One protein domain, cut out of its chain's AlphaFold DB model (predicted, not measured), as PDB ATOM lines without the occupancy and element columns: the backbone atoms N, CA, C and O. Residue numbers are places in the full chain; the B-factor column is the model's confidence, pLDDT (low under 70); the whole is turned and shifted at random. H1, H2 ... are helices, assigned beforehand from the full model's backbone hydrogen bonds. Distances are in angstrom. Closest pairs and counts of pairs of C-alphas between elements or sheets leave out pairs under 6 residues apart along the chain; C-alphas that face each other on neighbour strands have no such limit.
ATOM      1  N   ASN A 466      35.451  15.485  -9.261       94.25
ATOM      2  CA  ASN A 466      36.789  15.907  -8.843       94.25
ATOM      3  C   ASN A 466      37.604  14.735  -8.271       94.25
ATOM      4  O   ASN A 466      38.804  14.627  -8.529       94.25
ATOM      5  N   ALA A 467      36.956  13.813  -7.557       95.31
ATOM      6  CA  ALA A 467      37.576  12.592  -7.054       95.31
ATOM      7  C   ALA A 467      38.063  11.677  -8.198       95.31
ATOM      8  O   ALA A 467      39.185  11.165  -8.149       95.31
ATOM      9  N   MET A 468      37.262  11.516  -9.257       93.50
ATOM     10  CA  MET A 468      37.613  10.723 -10.443       93.50
ATOM     11  C   MET A 468      38.735  11.356 -11.266       93.50
ATOM     12  O   MET A 468      39.672  10.658 -11.658       93.50
ATOM     13  N   VAL A 469      38.672  12.672 -11.495       93.19
ATOM     14  CA  VAL A 469      39.729  13.423 -12.195       93.19
ATOM     15  C   VAL A 469      41.055  13.320 -11.436       93.19
ATOM     16  O   VAL A 469      42.107  13.121 -12.047       93.19
ATOM     17  N   GLY A 470      41.008  13.409 -10.105       91.81
ATOM     18  CA  GLY A 470      42.201  13.418  -9.269       91.81
ATOM     19  C   GLY A 470      42.983  14.728  -9.394       91.81
ATOM     20  O   GLY A 470      42.456  15.770  -9.779       91.81
ATOM     21  N   GLY A 471      44.265  14.687  -9.043       91.00
ATOM     22  CA  GLY A 471      45.158  15.839  -9.139       91.00
ATOM     23  C   GLY A 471      46.200  15.852  -8.031       91.00
ATOM     24  O   GLY A 471      46.079  15.144  -7.037       91.00
ATOM     25  N   SER A 472      47.233  16.680  -8.187       91.75
ATOM     26  CA  SER A 472      48.312  16.806  -7.194       91.75
ATOM     27  C   SER A 472      47.865  17.437  -5.871       91.75
ATOM     28  O   SER A 472      48.579  17.339  -4.877       91.75
ATOM     29  N   SER A 473      46.702  18.089  -5.855       92.50
ATOM     30  CA  SER A 473      46.079  18.666  -4.663       92.50
ATOM     31  C   SER A 473      45.291  17.648  -3.834       92.50
ATOM     32  O   SER A 473      44.920  17.968  -2.705       92.50
ATOM     33  N   LEU A 474      45.031  16.452  -4.368       95.38
ATOM     34  CA  LEU A 474      44.284  15.389  -3.703       95.38
ATOM     35  C   LEU A 474      45.226  14.295  -3.192       95.38
ATOM     36  O   LEU A 474      46.294  14.040  -3.752       95.38
ATOM     37  N   THR A 475      44.807  13.597  -2.138       95.69
ATOM     38  CA  THR A 475      45.359  12.275  -1.825       95.69
ATOM     39  C   THR A 475      45.060  11.296  -2.966       95.69
ATOM     40  O   THR A 475      44.240  11.575  -3.840       95.69
ATOM     41  N   SER A 476      45.712  10.127  -2.964       94.94
ATOM     42  CA  SER A 476      45.504   9.119  -4.015       94.94
ATOM     43  C   SER A 476      44.018   8.837  -4.258       94.94
ATOM     44  O   SER A 476      43.283   8.527  -3.323       94.94
ATOM     45  N   ASN A 477      43.600   8.899  -5.523       95.12
ATOM     46  CA  ASN A 477      42.240   8.598  -5.962       95.12
ATOM     47  C   ASN A 477      42.094   7.172  -6.533       95.12
ATOM     48  O   ASN A 477      41.088   6.842  -7.162       95.12
ATOM     49  N   THR A 478      43.085   6.298  -6.334       95.38
ATOM     50  CA  THR A 478      43.045   4.921  -6.862       95.38
ATOM     51  C   THR A 478      41.879   4.116  -6.283       95.38
ATOM     52  O   THR A 478      41.231   3.360  -7.005       95.38
ATOM     53  N   ALA A 479      41.585   4.288  -4.991       94.12
ATOM     54  CA  ALA A 479      40.495   3.569  -4.335       94.12
ATOM     55  C   ALA A 479      39.128   3.991  -4.896       94.12
ATOM     56  O   ALA A 479      38.374   3.132  -5.347       94.12
ATOM     57  N   VAL A 480      38.851   5.300  -4.967       93.31
ATOM     58  CA  VAL A 480      37.580   5.810  -5.511       93.31
ATOM     59  C   VAL A 480      37.401   5.487  -6.995       93.31
ATOM     60  O   VAL A 480      36.322   5.067  -7.396       93.31
ATOM     61  N   THR A 481      38.454   5.594  -7.813       94.19
ATOM     62  CA  THR A 481      38.358   5.257  -9.245       94.19
ATOM     63  C   THR A 481      38.070   3.775  -9.452       94.19
ATOM     64  O   THR A 481      37.261   3.425 -10.310       94.19
ATOM     65  N   THR A 482      38.663   2.900  -8.633       94.12
ATOM     66  CA  THR A 482      38.369   1.459  -8.641       94.12
ATOM     67  C   THR A 482      36.932   1.185  -8.203       94.12
ATOM     68  O   THR A 482      36.223   0.455  -8.890       94.12
ATOM     69  N   LEU A 483      36.493   1.797  -7.098       92.31
ATOM     70  CA  LEU A 483      35.138   1.659  -6.566       92.31
ATOM     71  C   LEU A 483      34.090   2.063  -7.606       92.31
ATOM     72  O   LEU A 483      33.280   1.239  -8.009       92.31
ATOM     73  N   LEU A 484      34.153   3.294  -8.117       93.25
ATOM     74  CA  LEU A 484      33.167   3.806  -9.071       93.25
ATOM     75  C   LEU A 484      33.191   3.046 -10.411       93.25
ATOM     76  O   LEU A 484      32.153   2.853 -11.042       93.25
ATOM     77  N   THR A 485      34.358   2.545 -10.832       93.75
ATOM     78  CA  THR A 485      34.457   1.672 -12.014       93.75
ATOM     79  C   THR A 485      33.777   0.323 -11.788       93.75
ATOM     80  O   THR A 485      33.099  -0.170 -12.691       93.75
ATOM     81  N   ASN A 486      33.936  -0.280 -10.608       91.88
ATOM     82  CA  ASN A 486      33.259  -1.530 -10.264       91.88
ATOM     83  C   ASN A 486      31.740  -1.325 -10.223       91.88
ATOM     84  O   ASN A 486      31.047  -2.027 -10.957       91.88
ATOM     85  N   ASN A 487      31.284  -0.269  -9.534       90.12
ATOM     86  CA  ASN A 487      29.881   0.159  -9.451       90.12
ATOM     87  C   ASN A 487      29.230   0.259 -10.833       90.12
ATOM     88  O   ASN A 487      28.163  -0.304 -11.089       90.12
ATOM     89  N   TRP A 488      29.908   0.921 -11.770       92.31
ATOM     90  CA  TRP A 488      29.439   1.007 -13.147       92.31
ATOM     91  C   TRP A 488      29.409  -0.348 -13.863       92.31
ATOM     92  O   TRP A 488      28.412  -0.699 -14.497       92.31
ATOM     93  N   ASN A 489      30.492  -1.123 -13.776       91.81
ATOM     94  CA  ASN A 489      30.599  -2.407 -14.467       91.81
ATOM     95  C   ASN A 489      29.558  -3.415 -13.970       91.81
ATOM     96  O   ASN A 489      28.973  -4.127 -14.788       91.81
ATOM     97  N   ALA A 490      29.296  -3.463 -12.662       87.81
ATOM     98  CA  ALA A 490      28.250  -4.304 -12.096       87.81
ATOM     99  C   ALA A 490      26.865  -3.868 -12.582       87.81
ATOM    100  O   ALA A 490      26.064  -4.714 -12.979       87.81
ATOM    101  N   CYS A 491      26.608  -2.557 -12.634       89.12
ATOM    102  CA  CYS A 491      25.347  -2.015 -13.128       89.12
ATOM    103  C   CYS A 491      25.085  -2.383 -14.601       89.12
ATOM    104  O   CYS A 491      23.995  -2.836 -14.963       89.12
ATOM    105  N   ILE A 492      26.107  -2.269 -15.457       91.44
ATOM    106  CA  ILE A 492      26.031  -2.699 -16.860       91.44
ATOM    107  C   ILE A 492      25.858  -4.221 -16.965       91.44
ATOM    108  O   ILE A 492      25.020  -4.684 -17.737       91.44
ATOM    109  N   ALA A 493      26.595  -5.012 -16.177       90.56
ATOM    110  CA  ALA A 493      26.489  -6.473 -16.179       90.56
ATOM    111  C   ALA A 493      25.108  -6.974 -15.719       90.56
ATOM    112  O   ALA A 493      24.630  -8.002 -16.203       90.56
ATOM    113  N   ALA A 494      24.447  -6.231 -14.829       87.88
ATOM    114  CA  ALA A 494      23.085  -6.498 -14.381       87.88
ATOM    115  C   ALA A 494      22.012  -6.156 -15.434       87.88
ATOM    116  O   ALA A 494      20.846  -6.493 -15.236       87.88
ATOM    117  N   ASN A 495      22.385  -5.535 -16.562       90.44
ATOM    118  CA  ASN A 495      21.462  -4.955 -17.545       90.44
ATOM    119  C   ASN A 495      20.480  -3.959 -16.908       90.44
ATOM    120  O   ASN A 495      19.302  -3.922 -17.271       90.44
ATOM    121  N   ASP A 496      20.962  -3.164 -15.951       89.62
ATOM    122  CA  ASP A 496      20.150  -2.130 -15.324       89.62
ATOM    123  C   ASP A 496      19.684  -1.113 -16.388       89.62
ATOM    124  O   ASP A 496      20.513  -0.563 -17.129       89.62
ATOM    125  N   PRO A 497      18.368  -0.853 -16.504       92.06
ATOM    126  CA  PRO A 497      17.829  -0.003 -17.560       92.06
ATOM    127  C   PRO A 497      18.348   1.436 -17.479       92.06
ATOM    128  O   PRO A 497      18.551   2.064 -18.521       92.06
ATOM    129  N   ASN A 498      18.610   1.947 -16.273       93.00
ATOM    130  CA  ASN A 498      19.110   3.300 -16.096       93.00
ATOM    131  C   ASN A 498      20.575   3.394 -16.543       93.00
ATOM    132  O   ASN A 498      20.927   4.309 -17.288       93.00
ATOM    133  N   CYS A 499      21.420   2.420 -16.181       93.38
ATOM    134  CA  CYS A 499      22.818   2.388 -16.635       93.38
ATOM    135  C   CYS A 499      22.942   2.237 -18.152       93.38
ATOM    136  O   CYS A 499      23.762   2.915 -18.771       93.38
ATOM    137  N   LEU A 500      22.094   1.419 -18.782       95.44
ATOM    138  CA  LEU A 500      22.067   1.303 -20.240       95.44
ATOM    139  C   LEU A 500      21.633   2.616 -20.914       95.44
ATOM    140  O   LEU A 500      22.246   3.028 -21.902       95.44
ATOM    141  N   ALA A 501      20.614   3.296 -20.378       96.75
ATOM    142  CA  ALA A 501      20.155   4.585 -20.896       96.75
ATOM    143  C   ALA A 501      21.239   5.671 -20.789       96.75
ATOM    144  O   ALA A 501      21.500   6.375 -21.768       96.75
ATOM    145  N   VAL A 502      21.911   5.766 -19.638       96.50
ATOM    146  CA  VAL A 502      23.015   6.712 -19.418       96.50
ATOM    147  C   VAL A 502      24.219   6.371 -20.293       96.50
ATOM    148  O   VAL A 502      24.766   7.259 -20.942       96.50
ATOM    149  N   ASN A 503      24.601   5.097 -20.411       96.50
ATOM    150  CA  ASN A 503      25.685   4.696 -21.307       96.50
ATOM    151  C   ASN A 503      25.397   5.138 -22.749       96.50
ATOM    152  O   ASN A 503      26.234   5.777 -23.380       96.50
ATOM    153  N   ASN A 504      24.190   4.875 -23.254       97.06
ATOM    154  CA  ASN A 504      23.797   5.282 -24.604       97.06
ATOM    155  C   ASN A 504      23.837   6.805 -24.791       97.06
ATOM    156  O   ASN A 504      24.300   7.274 -25.832       97.06
ATOM    157  N   LEU A 505      23.403   7.581 -23.791       97.56
ATOM    158  CA  LEU A 505      23.487   9.043 -23.822       97.56
ATOM    159  C   LEU A 505      24.929   9.515 -24.059       97.56
ATOM    160  O   LEU A 505      25.178  10.304 -24.973       97.56
ATOM    161  N   PHE A 506      25.886   9.002 -23.285       97.69
ATOM    162  CA  PHE A 506      27.281   9.433 -23.382       97.69
ATOM    163  C   PHE A 506      28.006   8.858 -24.609       97.69
ATOM    164  O   PHE A 506      28.807   9.562 -25.219       97.69
ATOM    165  N   GLN A 507      27.684   7.643 -25.059       97.12
ATOM    166  CA  GLN A 507      28.198   7.100 -26.329       97.12
ATOM    167  C   GLN A 507      27.733   7.940 -27.533       97.12
ATOM    168  O   GLN A 507      28.511   8.239 -28.446       97.12
ATOM    169  N   ASN A 508      26.473   8.388 -27.518       96.38
ATOM    170  CA  ASN A 508      25.940   9.278 -28.546       96.38
ATOM    171  C   ASN A 508      26.590  10.664 -28.484       96.38
ATOM    172  O   ASN A 508      26.952  11.203 -29.527       96.38
ATOM    173  N   ASN A 509      26.794  11.221 -27.286       97.19
ATOM    174  CA  ASN A 509      27.507  12.487 -27.112       97.19
ATOM    175  C   ASN A 509      28.955  12.405 -27.637       97.19
ATOM    176  O   ASN A 509      29.381  13.291 -28.373       97.19
ATOM    177  N   TRP A 510      29.674  11.309 -27.361       97.44
ATOM    178  CA  TRP A 510      31.015  11.049 -27.905       97.44
ATOM    179  C   TRP A 510      31.035  11.075 -29.438       97.44
ATOM    180  O   TRP A 510      31.858  11.765 -30.042       97.44
ATOM    181  N   THR A 511      30.081  10.377 -30.061       97.00
ATOM    182  CA  THR A 511      29.935  10.326 -31.524       97.00
ATOM    183  C   THR A 511      29.556  11.693 -32.101       97.00
ATOM    184  O   THR A 511      30.114  12.114 -33.113       97.00
ATOM    185  N   ALA A 512      28.648  12.425 -31.448       96.56
ATOM    186  CA  ALA A 512      28.231  13.770 -31.852       96.56
ATOM    187  C   ALA A 512      29.368  14.801 -31.749       96.56
ATOM    188  O   ALA A 512      29.388  15.778 -32.496       96.56
ATOM    189  N   CYS A 513      30.343  14.558 -30.872       96.75
ATOM    190  CA  CYS A 513      31.591  15.315 -30.808       96.75
ATOM    191  C   CYS A 513      32.596  14.949 -31.919       96.75
ATOM    192  O   CYS A 513      33.685  15.517 -31.960       96.75
ATOM    193  N   GLY A 514      32.249  14.032 -32.829       95.94
ATOM    194  CA  GLY A 514      33.084  13.635 -33.965       95.94
ATOM    195  C   GLY A 514      34.217  12.672 -33.609       95.94
ATOM    196  O   GLY A 514      35.114  12.459 -34.424       95.94
ATOM    197  N   ASN A 515      34.197  12.090 -32.408       96.31
ATOM    198  CA  ASN A 515      35.232  11.163 -31.979       96.31
ATOM    199  C   ASN A 515      34.979   9.751 -32.545       96.31
ATOM    200  O   ASN A 515      33.836   9.288 -32.561       96.31
ATOM    201  N   PRO A 516      36.020   9.030 -33.001       94.06
ATOM    202  CA  PRO A 516      35.864   7.676 -33.519       94.06
ATOM    203  C   PRO A 516      35.657   6.652 -32.393       94.06
ATOM    204  O   PRO A 516      36.192   6.794 -31.293       94.06
ATOM    205  N   GLY A 517      34.939   5.568 -32.698       94.31
ATOM    206  CA  GLY A 517      34.778   4.425 -31.796       94.31
ATOM    207  C   GLY A 517      34.051   4.769 -30.492       94.31
ATOM    208  O   GLY A 517      33.181   5.634 -30.472       94.31
ATOM    209  N   SER A 518      34.408   4.072 -29.413       94.12
ATOM    210  CA  SER A 518      33.874   4.309 -28.067       94.12
ATOM    211  C   SER A 518      34.865   5.109 -27.210       94.12
ATOM    212  O   SER A 518      36.077   4.945 -27.383       94.12
ATOM    213  N   PRO A 519      34.380   5.929 -26.260       95.38
ATOM    214  CA  PRO A 519      35.237   6.644 -25.327       95.38
ATOM    215  C   PRO A 519      36.046   5.663 -24.466       95.38
ATOM    216  O   PRO A 519      35.521   4.612 -24.074       95.38
ATOM    217  N   PRO A 520      37.299   5.998 -24.106       94.94
ATOM    218  CA  PRO A 520      38.034   5.266 -23.080       94.94
ATOM    219  C   PRO A 520      37.229   5.208 -21.776       94.94
ATOM    220  O   PRO A 520      36.672   6.224 -21.362       94.94
ATOM    221  N   THR A 521      37.203   4.057 -21.094       91.31
ATOM    222  CA  THR A 521      36.378   3.851 -19.885       91.31
ATOM    223  C   THR A 521      36.596   4.929 -18.827       91.31
ATOM    224  O   THR A 521      35.630   5.471 -18.307       91.31
ATOM    225  N   ALA A 522      37.849   5.298 -18.549       90.81
ATOM    226  CA  ALA A 522      38.155   6.344 -17.573       90.81
ATOM    227  C   ALA A 522      37.531   7.700 -17.955       90.81
ATOM    228  O   ALA A 522      36.969   8.378 -17.103       90.81
ATOM    229  N   GLN A 523      37.575   8.070 -19.238       93.38
ATOM    230  CA  GLN A 523      36.982   9.316 -19.721       93.38
ATOM    231  C   GLN A 523      35.452   9.244 -19.692       93.38
ATOM    232  O   GLN A 523      34.805  10.178 -19.233       93.38
ATOM    233  N   LEU A 524      34.873   8.113 -20.111       95.62
ATOM    234  CA  LEU A 524      33.432   7.875 -20.037       95.62
ATOM    235  C   LEU A 524      32.900   8.074 -18.616       95.62
ATOM    236  O   LEU A 524      31.941   8.815 -18.426       95.62
ATOM    237  N   LEU A 525      33.540   7.452 -17.626       95.00
ATOM    238  CA  LEU A 525      33.103   7.540 -16.238       95.00
ATOM    239  C   LEU A 525      33.256   8.948 -15.674       95.00
ATOM    240  O   LEU A 525      32.320   9.444 -15.057       95.00
ATOM    241  N   THR A 526      34.377   9.626 -15.923       93.88
ATOM    242  CA  THR A 526      34.553  11.021 -15.496       93.88
ATOM    243  C   THR A 526      33.452  11.923 -16.061       93.88
ATOM    244  O   THR A 526      32.861  12.709 -15.324       93.88
ATOM    245  N   ASN A 527      33.110  11.771 -17.343       94.94
ATOM    246  CA  ASN A 527      32.031  12.529 -17.975       94.94
ATOM    247  C   ASN A 527      30.644  12.175 -17.409       94.94
ATOM    248  O   ASN A 527      29.835  13.079 -17.210       94.94
ATOM    249  N   ILE A 528      30.379  10.903 -17.097       95.75
ATOM    250  CA  ILE A 528      29.132  10.472 -16.446       95.75
ATOM    251  C   ILE A 528      29.019  11.079 -15.039       95.75
ATOM    252  O   ILE A 528      28.035  11.752 -14.740       95.75
ATOM    253  N   TYR A 529      30.025  10.894 -14.179       94.38
ATOM    254  CA  TYR A 529      29.984  11.377 -12.793       94.38
ATOM    255  C   TYR A 529      29.974  12.906 -12.681       94.38
ATOM    256  O   TYR A 529      29.440  13.426 -11.709       94.38
ATOM    257  N   GLY A 530      30.504  13.624 -13.676       92.06
ATOM    258  CA  GLY A 530      30.402  15.085 -13.764       92.06
ATOM    259  C   GLY A 530      29.221  15.618 -14.570       92.06
ATOM    260  O   GLY A 530      29.111  16.827 -14.714       92.06
ATOM    261  N   TYR A 531      28.388  14.752 -15.157       94.12
ATOM    262  CA  TYR A 531      27.376  15.135 -16.148       94.12
ATOM    263  C   TYR A 531      27.903  16.135 -17.198       94.12
ATOM    264  O   TYR A 531      27.316  17.183 -17.459       94.12
ATOM    265  N   ALA A 532      29.059  15.823 -17.786       93.25
ATOM    266  CA  ALA A 532      29.793  16.727 -18.665       93.25
ATOM    267  C   ALA A 532      29.843  16.201 -20.103       93.25
ATOM    268  O   ALA A 532      30.183  15.042 -20.348       93.25
ATOM    269  N   SER A 533      29.567  17.067 -21.079       93.88
ATOM    270  CA  SER A 533      29.744  16.741 -22.500       93.88
ATOM    271  C   SER A 533      31.226  16.518 -22.840       93.88
ATOM    272  O   SER A 533      32.107  17.169 -22.280       93.88
ATOM    273  N   PHE A 534      31.517  15.642 -23.804       95.81
ATOM    274  CA  PHE A 534      32.879  15.444 -24.320       95.81
ATOM    275  C   PHE A 534      33.397  16.640 -25.133       95.81
ATOM    276  O   PHE A 534      34.595  16.719 -25.413       95.81
ATOM    277  N   CYS A 535      32.521  17.567 -25.531       94.31
ATOM    278  CA  CYS A 535      32.889  18.771 -26.266       94.31
ATOM    279  C   CYS A 535      31.916  19.930 -26.007       94.31
ATOM    280  O   CYS A 535      30.714  19.731 -25.827       94.31
ATOM    281  N   ALA A 536      32.430  21.162 -26.063       89.69
ATOM    282  CA  ALA A 536      31.668  22.378 -25.762       89.69
ATOM    283  C   ALA A 536      30.500  22.655 -26.730       89.69
ATOM    284  O   ALA A 536      29.555  23.345 -26.371       89.69
ATOM    285  N   ALA A 537      30.557  22.125 -27.957       91.44
ATOM    286  CA  ALA A 537      29.511  22.320 -28.964       91.44
ATOM    287  C   ALA A 537      28.246  21.477 -28.715       91.44
ATOM    288  O   ALA A 537      27.236  21.691 -29.379       91.44
ATOM    289  N   GLN A 538      28.306  20.506 -27.801       92.12
ATOM    290  CA  GLN A 538      27.193  19.612 -27.489       92.12
ATOM    291  C   GLN A 538      26.685  19.879 -26.075       92.12
ATOM    292  O   GLN A 538      27.473  20.006 -25.139       92.12
ATOM    293  N   VAL A 539      25.362  19.922 -25.927       90.19
ATOM    294  CA  VAL A 539      24.672  20.146 -24.653       90.19
ATOM    295  C   VAL A 539      23.966  18.854 -24.260       90.19
ATOM    296  O   VAL A 539      23.227  18.279 -25.061       90.19
ATOM    297  N   LEU A 540      24.221  18.375 -23.043       93.12
ATOM    298  CA  LEU A 540      23.500  17.229 -22.493       93.12
ATOM    299  C   LEU A 540      22.059  17.637 -22.141       93.12
ATOM    300  O   LEU A 540      21.823  18.791 -21.782       93.12
ATOM    301  N   PRO A 541      21.081  16.725 -22.246       92.31
ATOM    302  CA  PRO A 541      19.692  17.049 -21.945       92.31
ATOM    303  C   PRO A 541      19.518  17.412 -20.464       92.31
ATOM    304  O   PRO A 541      20.142  16.803 -19.603       92.31
ATOM    305  N   SER A 542      18.629  18.356 -20.163       87.38
ATOM    306  CA  SER A 542      18.218  18.713 -18.793       87.38
ATOM    307  C   SER A 542      16.859  18.118 -18.396       87.38
ATOM    308  O   SER A 542      16.309  18.443 -17.352       87.38
ATOM    309  N   SER A 543      16.270  17.281 -19.254       86.62
ATOM    310  CA  SER A 543      14.994  16.600 -19.013       86.62
ATOM    311  C   SER A 543      14.848  15.361 -19.905       86.62
ATOM    312  O   SER A 543      15.637  15.123 -20.824       86.62
ATOM    313  N   GLY A 544      13.822  14.549 -19.637       90.19
ATOM    314  CA  GLY A 544      13.486  13.363 -20.429       90.19
ATOM    315  C   GLY A 544      14.083  12.062 -19.888       90.19
ATOM    316  O   GLY A 544      14.751  12.035 -18.862       90.19
ATOM    317  N   ALA A 545      13.822  10.948 -20.576       91.81
ATOM    318  CA  ALA A 545      14.062   9.608 -20.027       91.81
ATOM    319  C   ALA A 545      15.529   9.329 -19.649       91.81
ATOM    320  O   ALA A 545      15.782   8.759 -18.591       91.81
ATOM    321  N   ALA A 546      16.493   9.742 -20.479       92.31
ATOM    322  CA  ALA A 546      17.917   9.537 -20.194       92.31
ATOM    323  C   ALA A 546      18.406  10.404 -19.021       92.31
ATOM    324  O   ALA A 546      19.155   9.920 -18.179       92.31
ATOM    325  N   PHE A 547      17.928  11.650 -18.932       91.62
ATOM    326  CA  PHE A 547      18.190  12.530 -17.793       91.62
ATOM    327  C   PHE A 547      17.586  11.955 -16.505       91.62
ATOM    328  O   PHE A 547      18.288  11.781 -15.516       91.62
ATOM    329  N   ASN A 548      16.321  11.533 -16.538       90.56
ATOM    330  CA  ASN A 548      15.658  10.908 -15.392       90.56
ATOM    331  C   ASN A 548      16.363   9.616 -14.952       90.56
ATOM    332  O   ASN A 548      16.467   9.352 -13.759       90.56
ATOM    333  N   SER A 549      16.878   8.831 -15.907       93.06
ATOM    334  CA  SER A 549      17.686   7.639 -15.621       93.06
ATOM    335  C   SER A 549      18.988   8.005 -14.907       93.06
ATOM    336  O   SER A 549      19.370   7.334 -13.956       93.06
ATOM    337  N   TYR A 550      19.653   9.085 -15.331       93.69
ATOM    338  CA  TYR A 550      20.843   9.602 -14.659       93.69
ATOM    339  C   TYR A 550      20.548  10.026 -13.215       93.69
ATOM    340  O   TYR A 550      21.238   9.572 -12.305       93.69
ATOM    341  N   ILE A 551      19.489  10.812 -12.989       90.31
ATOM    342  CA  ILE A 551      19.063  11.203 -11.636       90.31
ATOM    343  C   ILE A 551      18.742   9.961 -10.787       90.31
ATOM    344  O   ILE A 551      19.203   9.850  -9.654       90.31
ATOM    345  N   ALA A 552      18.020   8.982 -11.343       89.50
ATOM    346  CA  ALA A 552      17.691   7.744 -10.639       89.50
ATOM    347  C   ALA A 552      18.934   6.938 -10.226       89.50
ATOM    348  O   ALA A 552      18.933   6.342  -9.150       89.50
ATOM    349  N   LEU A 553      19.998   6.936 -11.039       91.19
ATOM    350  CA  LEU A 553      21.272   6.320 -10.656       91.19
ATOM    351  C   LEU A 553      21.940   7.068  -9.505       91.19
ATOM    352  O   LEU A 553      22.372   6.424  -8.557       91.19
ATOM    353  N   GLN A 554      21.996   8.401  -9.556       91.81
ATOM    354  CA  GLN A 554      22.604   9.207  -8.489       91.81
ATOM    355  C   GLN A 554      21.939   8.970  -7.125       91.81
ATOM    356  O   GLN A 554      22.617   8.954  -6.103       91.81
ATOM    357  N   TYR A 555      20.625   8.731  -7.116       90.00
ATOM    358  CA  TYR A 555      19.832   8.469  -5.914       90.00
ATOM    359  C   TYR A 555      19.555   6.980  -5.654       90.00
ATOM    360  O   TYR A 555      18.686   6.642  -4.842       90.00
ATOM    361  N   ASN A 556      20.268   6.061  -6.317       88.50
ATOM    362  CA  ASN A 556      19.936   4.639  -6.241       88.50
ATOM    363  C   ASN A 556      20.055   4.069  -4.815       88.50
ATOM    364  O   ASN A 556      19.317   3.136  -4.490       88.50
ATOM    365  N   TYR A 557      20.883   4.671  -3.947       86.88
ATOM    366  CA  TYR A 557      21.035   4.325  -2.524       86.88
ATOM    367  C   TYR A 557      19.713   4.314  -1.743       86.88
ATOM    368  O   TYR A 557      19.581   3.569  -0.773       86.88
ATOM    369  N   LEU A 558      18.698   5.058  -2.196       85.25
ATOM    370  CA  LEU A 558      17.362   5.065  -1.589       85.25
ATOM    371  C   LEU A 558      16.554   3.788  -1.860       85.25
ATOM    372  O   LEU A 558      15.596   3.499  -1.145       85.25
ATOM    373  N   THR A 559      16.894   3.044  -2.912       77.38
ATOM    374  CA  THR A 559      16.048   1.968  -3.459       77.38
ATOM    375  C   THR A 559      16.741   0.614  -3.540       77.38
ATOM    376  O   THR A 559      16.149  -0.339  -4.046       77.38
ATOM    377  N   MET A 560      17.970   0.497  -3.028       69.50
ATOM    378  CA  MET A 560      18.750  -0.737  -3.126       69.50
ATOM    379  C   MET A 560      18.062  -1.913  -2.428       69.50
ATOM    380  O   MET A 560      17.858  -1.879  -1.209       69.50
ATOM    381  N   PRO A 561      17.751  -2.997  -3.160       55.38
ATOM    382  CA  PRO A 561      17.364  -4.255  -2.544       55.38
ATOM    383  C   PRO A 561      18.512  -4.828  -1.699       55.38
ATOM    384  O   PRO A 561      19.681  -4.669  -2.064       55.38
ATOM    385  N   PRO A 562      18.215  -5.599  -0.637       44.56
ATOM    386  CA  PRO A 562      19.225  -6.419   0.024       44.56
ATOM    387  C   PRO A 562      19.922  -7.333  -1.002       44.56
ATOM    388  O   PRO A 562      19.285  -8.213  -1.579       44.56
ATOM    389  N   GLY A 563      21.221  -7.112  -1.242       45.06
ATOM    390  CA  GLY A 563      22.032  -7.870  -2.209       45.06
ATOM    391  C   GLY A 563      22.392  -7.142  -3.513       45.06
ATOM    392  O   GLY A 563      23.130  -7.709  -4.314       45.06
ATOM    393  N   TYR A 564      21.928  -5.904  -3.727       53.00
ATOM    394  CA  TYR A 564      22.457  -5.009  -4.767       53.00
ATOM    395  C   TYR A 564      23.695  -4.305  -4.200       53.00
ATOM    396  O   TYR A 564      23.604  -3.649  -3.167       53.00
ATOM    397  N   VAL A 565      24.869  -4.542  -4.784       50.91
ATOM    398  CA  VAL A 565      26.144  -4.362  -4.062       50.91
ATOM    399  C   VAL A 565      26.688  -2.932  -4.116       50.91
ATOM    400  O   VAL A 565      27.591  -2.625  -3.348       50.91
ATOM    401  N   GLU A 566      26.194  -2.034  -4.969       66.94
ATOM    402  CA  GLU A 566      26.979  -0.833  -5.280       66.94
ATOM    403  C   GLU A 566      26.129   0.445  -5.382       66.94
ATOM    404  O   GLU A 566      25.347   0.647  -6.315       66.94
ATOM    405  N   ASP A 567      26.312   1.323  -4.390       82.31
ATOM    406  CA  ASP A 567      25.959   2.742  -4.453       82.31
ATOM    407  C   ASP A 567      26.647   3.391  -5.633       82.31
ATOM    408  O   ASP A 567      27.870   3.501  -5.665       82.31
ATOM    409  N   PHE A 568      25.850   3.761  -6.643       89.62
ATOM    410  CA  PHE A 568      26.383   4.280  -7.891       89.62
ATOM    411  C   PHE A 568      27.251   5.503  -7.614       89.62
ATOM    412  O   PHE A 568      28.320   5.624  -8.214       89.62
ATOM    413  N   ASN A 569      26.834   6.353  -6.672       92.25
ATOM    414  CA  ASN A 569      27.598   7.499  -6.224       92.25
ATOM    415  C   ASN A 569      27.512   7.658  -4.690       92.25
ATOM    416  O   ASN A 569      26.679   8.425  -4.199       92.25
ATOM    417  N   PRO A 570      28.445   7.043  -3.932       93.69
ATOM    418  CA  PRO A 570      28.492   7.140  -2.469       93.69
ATOM    419  C   PRO A 570      28.606   8.571  -1.935       93.69
ATOM    420  O   PRO A 570      28.250   8.846  -0.790       93.69
ATOM    421  N   TYR A 571      29.097   9.504  -2.754       95.69
ATOM    422  CA  TYR A 571      29.126  10.914  -2.394       95.69
ATOM    423  C   TYR A 571      27.716  11.509  -2.301       95.69
ATOM    424  O   TYR A 571      27.435  12.276  -1.385       95.69
ATOM    425  N   THR A 572      26.800  11.120  -3.188       93.56
ATOM    426  CA  THR A 572      25.401  11.569  -3.140       93.56
ATOM    427  C   THR A 572      24.718  11.086  -1.857       93.56
ATOM    428  O   THR A 572      24.033  11.864  -1.189       93.56
ATOM    429  N   GLN A 573      24.980   9.842  -1.439       92.62
ATOM    430  CA  GLN A 573      24.528   9.333  -0.142       92.62
ATOM    431  C   GLN A 573      25.139  10.116   1.030       92.62
ATOM    432  O   GLN A 573      24.421  10.491   1.962       92.62
ATOM    433  N   LEU A 574      26.449  10.394   0.991       95.25
ATOM    434  CA  LEU A 574      27.114  11.209   2.009       95.25
ATOM    435  C   LEU A 574      26.400  12.554   2.187       95.25
ATOM    436  O   LEU A 574      26.034  12.894   3.311       95.25
ATOM    437  N   ILE A 575      26.193  13.297   1.098       95.12
ATOM    438  CA  ILE A 575      25.606  14.640   1.129       95.12
ATOM    439  C   ILE A 575      24.180  14.601   1.687       95.12
ATOM    440  O   ILE A 575      23.899  15.248   2.698       95.12
ATOM    441  N   HIS A 576      23.283  13.821   1.084       90.75
ATOM    442  CA  HIS A 576      21.858  13.917   1.411       90.75
ATOM    443  C   HIS A 576      21.435  13.092   2.625       90.75
ATOM    444  O   HIS A 576      20.540  13.512   3.350       90.75
ATOM    445  N   GLN A 577      22.061  11.938   2.874       90.19
ATOM    446  CA  GLN A 577      21.659  11.047   3.966       90.19
ATOM    447  C   GLN A 577      22.528  11.241   5.209       90.19
ATOM    448  O   GLN A 577      22.010  11.444   6.305       90.19
ATOM    449  N   THR A 578      23.851  11.181   5.055       93.69
ATOM    450  CA  THR A 578      24.774  11.160   6.201       93.69
ATOM    451  C   THR A 578      25.013  12.554   6.782       93.69
ATOM    452  O   THR A 578      25.059  12.726   8.001       93.69
ATOM    453  N   LEU A 579      25.173  13.563   5.924       94.94
ATOM    454  CA  LEU A 579      25.362  14.961   6.323       94.94
ATOM    455  C   LEU A 579      24.041  15.741   6.388       94.94
ATOM    456  O   LEU A 579      24.029  16.875   6.875       94.94
TER     457      LEU A 579
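What this domain is: This is residues 466 to 579 of the 739 residues of the protein "Thaumatin domain-containing protein" of Legionella steigerwaltii (UniProt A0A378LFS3). Two long helices, H2 and H3, meet near their ends as an L, with H4 in its opening and H5 crossing H3; short H1 packs on H2, and H6 touches no helix. The 114 printed residues, all helix in class, hold six named helices, H1 to H6 in order, and no named strand. The whole is compact, radius of gyration of the C-alphas 14.3 A, spanning 40 by 37 by 25 A.

Where its parts are: H1 is residues 466 to 469, from C-alpha 466 at (36.789, 15.907, -8.843). H2 is 478 to 493, 22.2 A; H3 497 to 512, 22.4 A; H4 521 to 529; H5 545 to 554; H6 570 to 578, ending at C-alpha 578 (24.774, 11.160, 6.201).

How they stand to each other: H1 touches H2 with C-alphas 468 and 481 closest, 5.6 A. H2 touches H3 at 73 degrees, only just about perpendicular; C-alphas 492 and 499 are closest, 6.0 A. H3 touches H4 with C-alphas 506 and 524 closest, 7.2 A. H3 and H5 touch at a steep tilt of 63 degrees, opposite ways; C-alphas 498 and 549 are closest, 4.6 A. H2 to H6 have every O i to N i+4 pair within hydrogen-bond range; H1 is too short for one.

The domain as a whole: The printed part has no cut; links H4 to H5 and H5 to H6 are long. Residues 560 to 566 have pLDDT under 70.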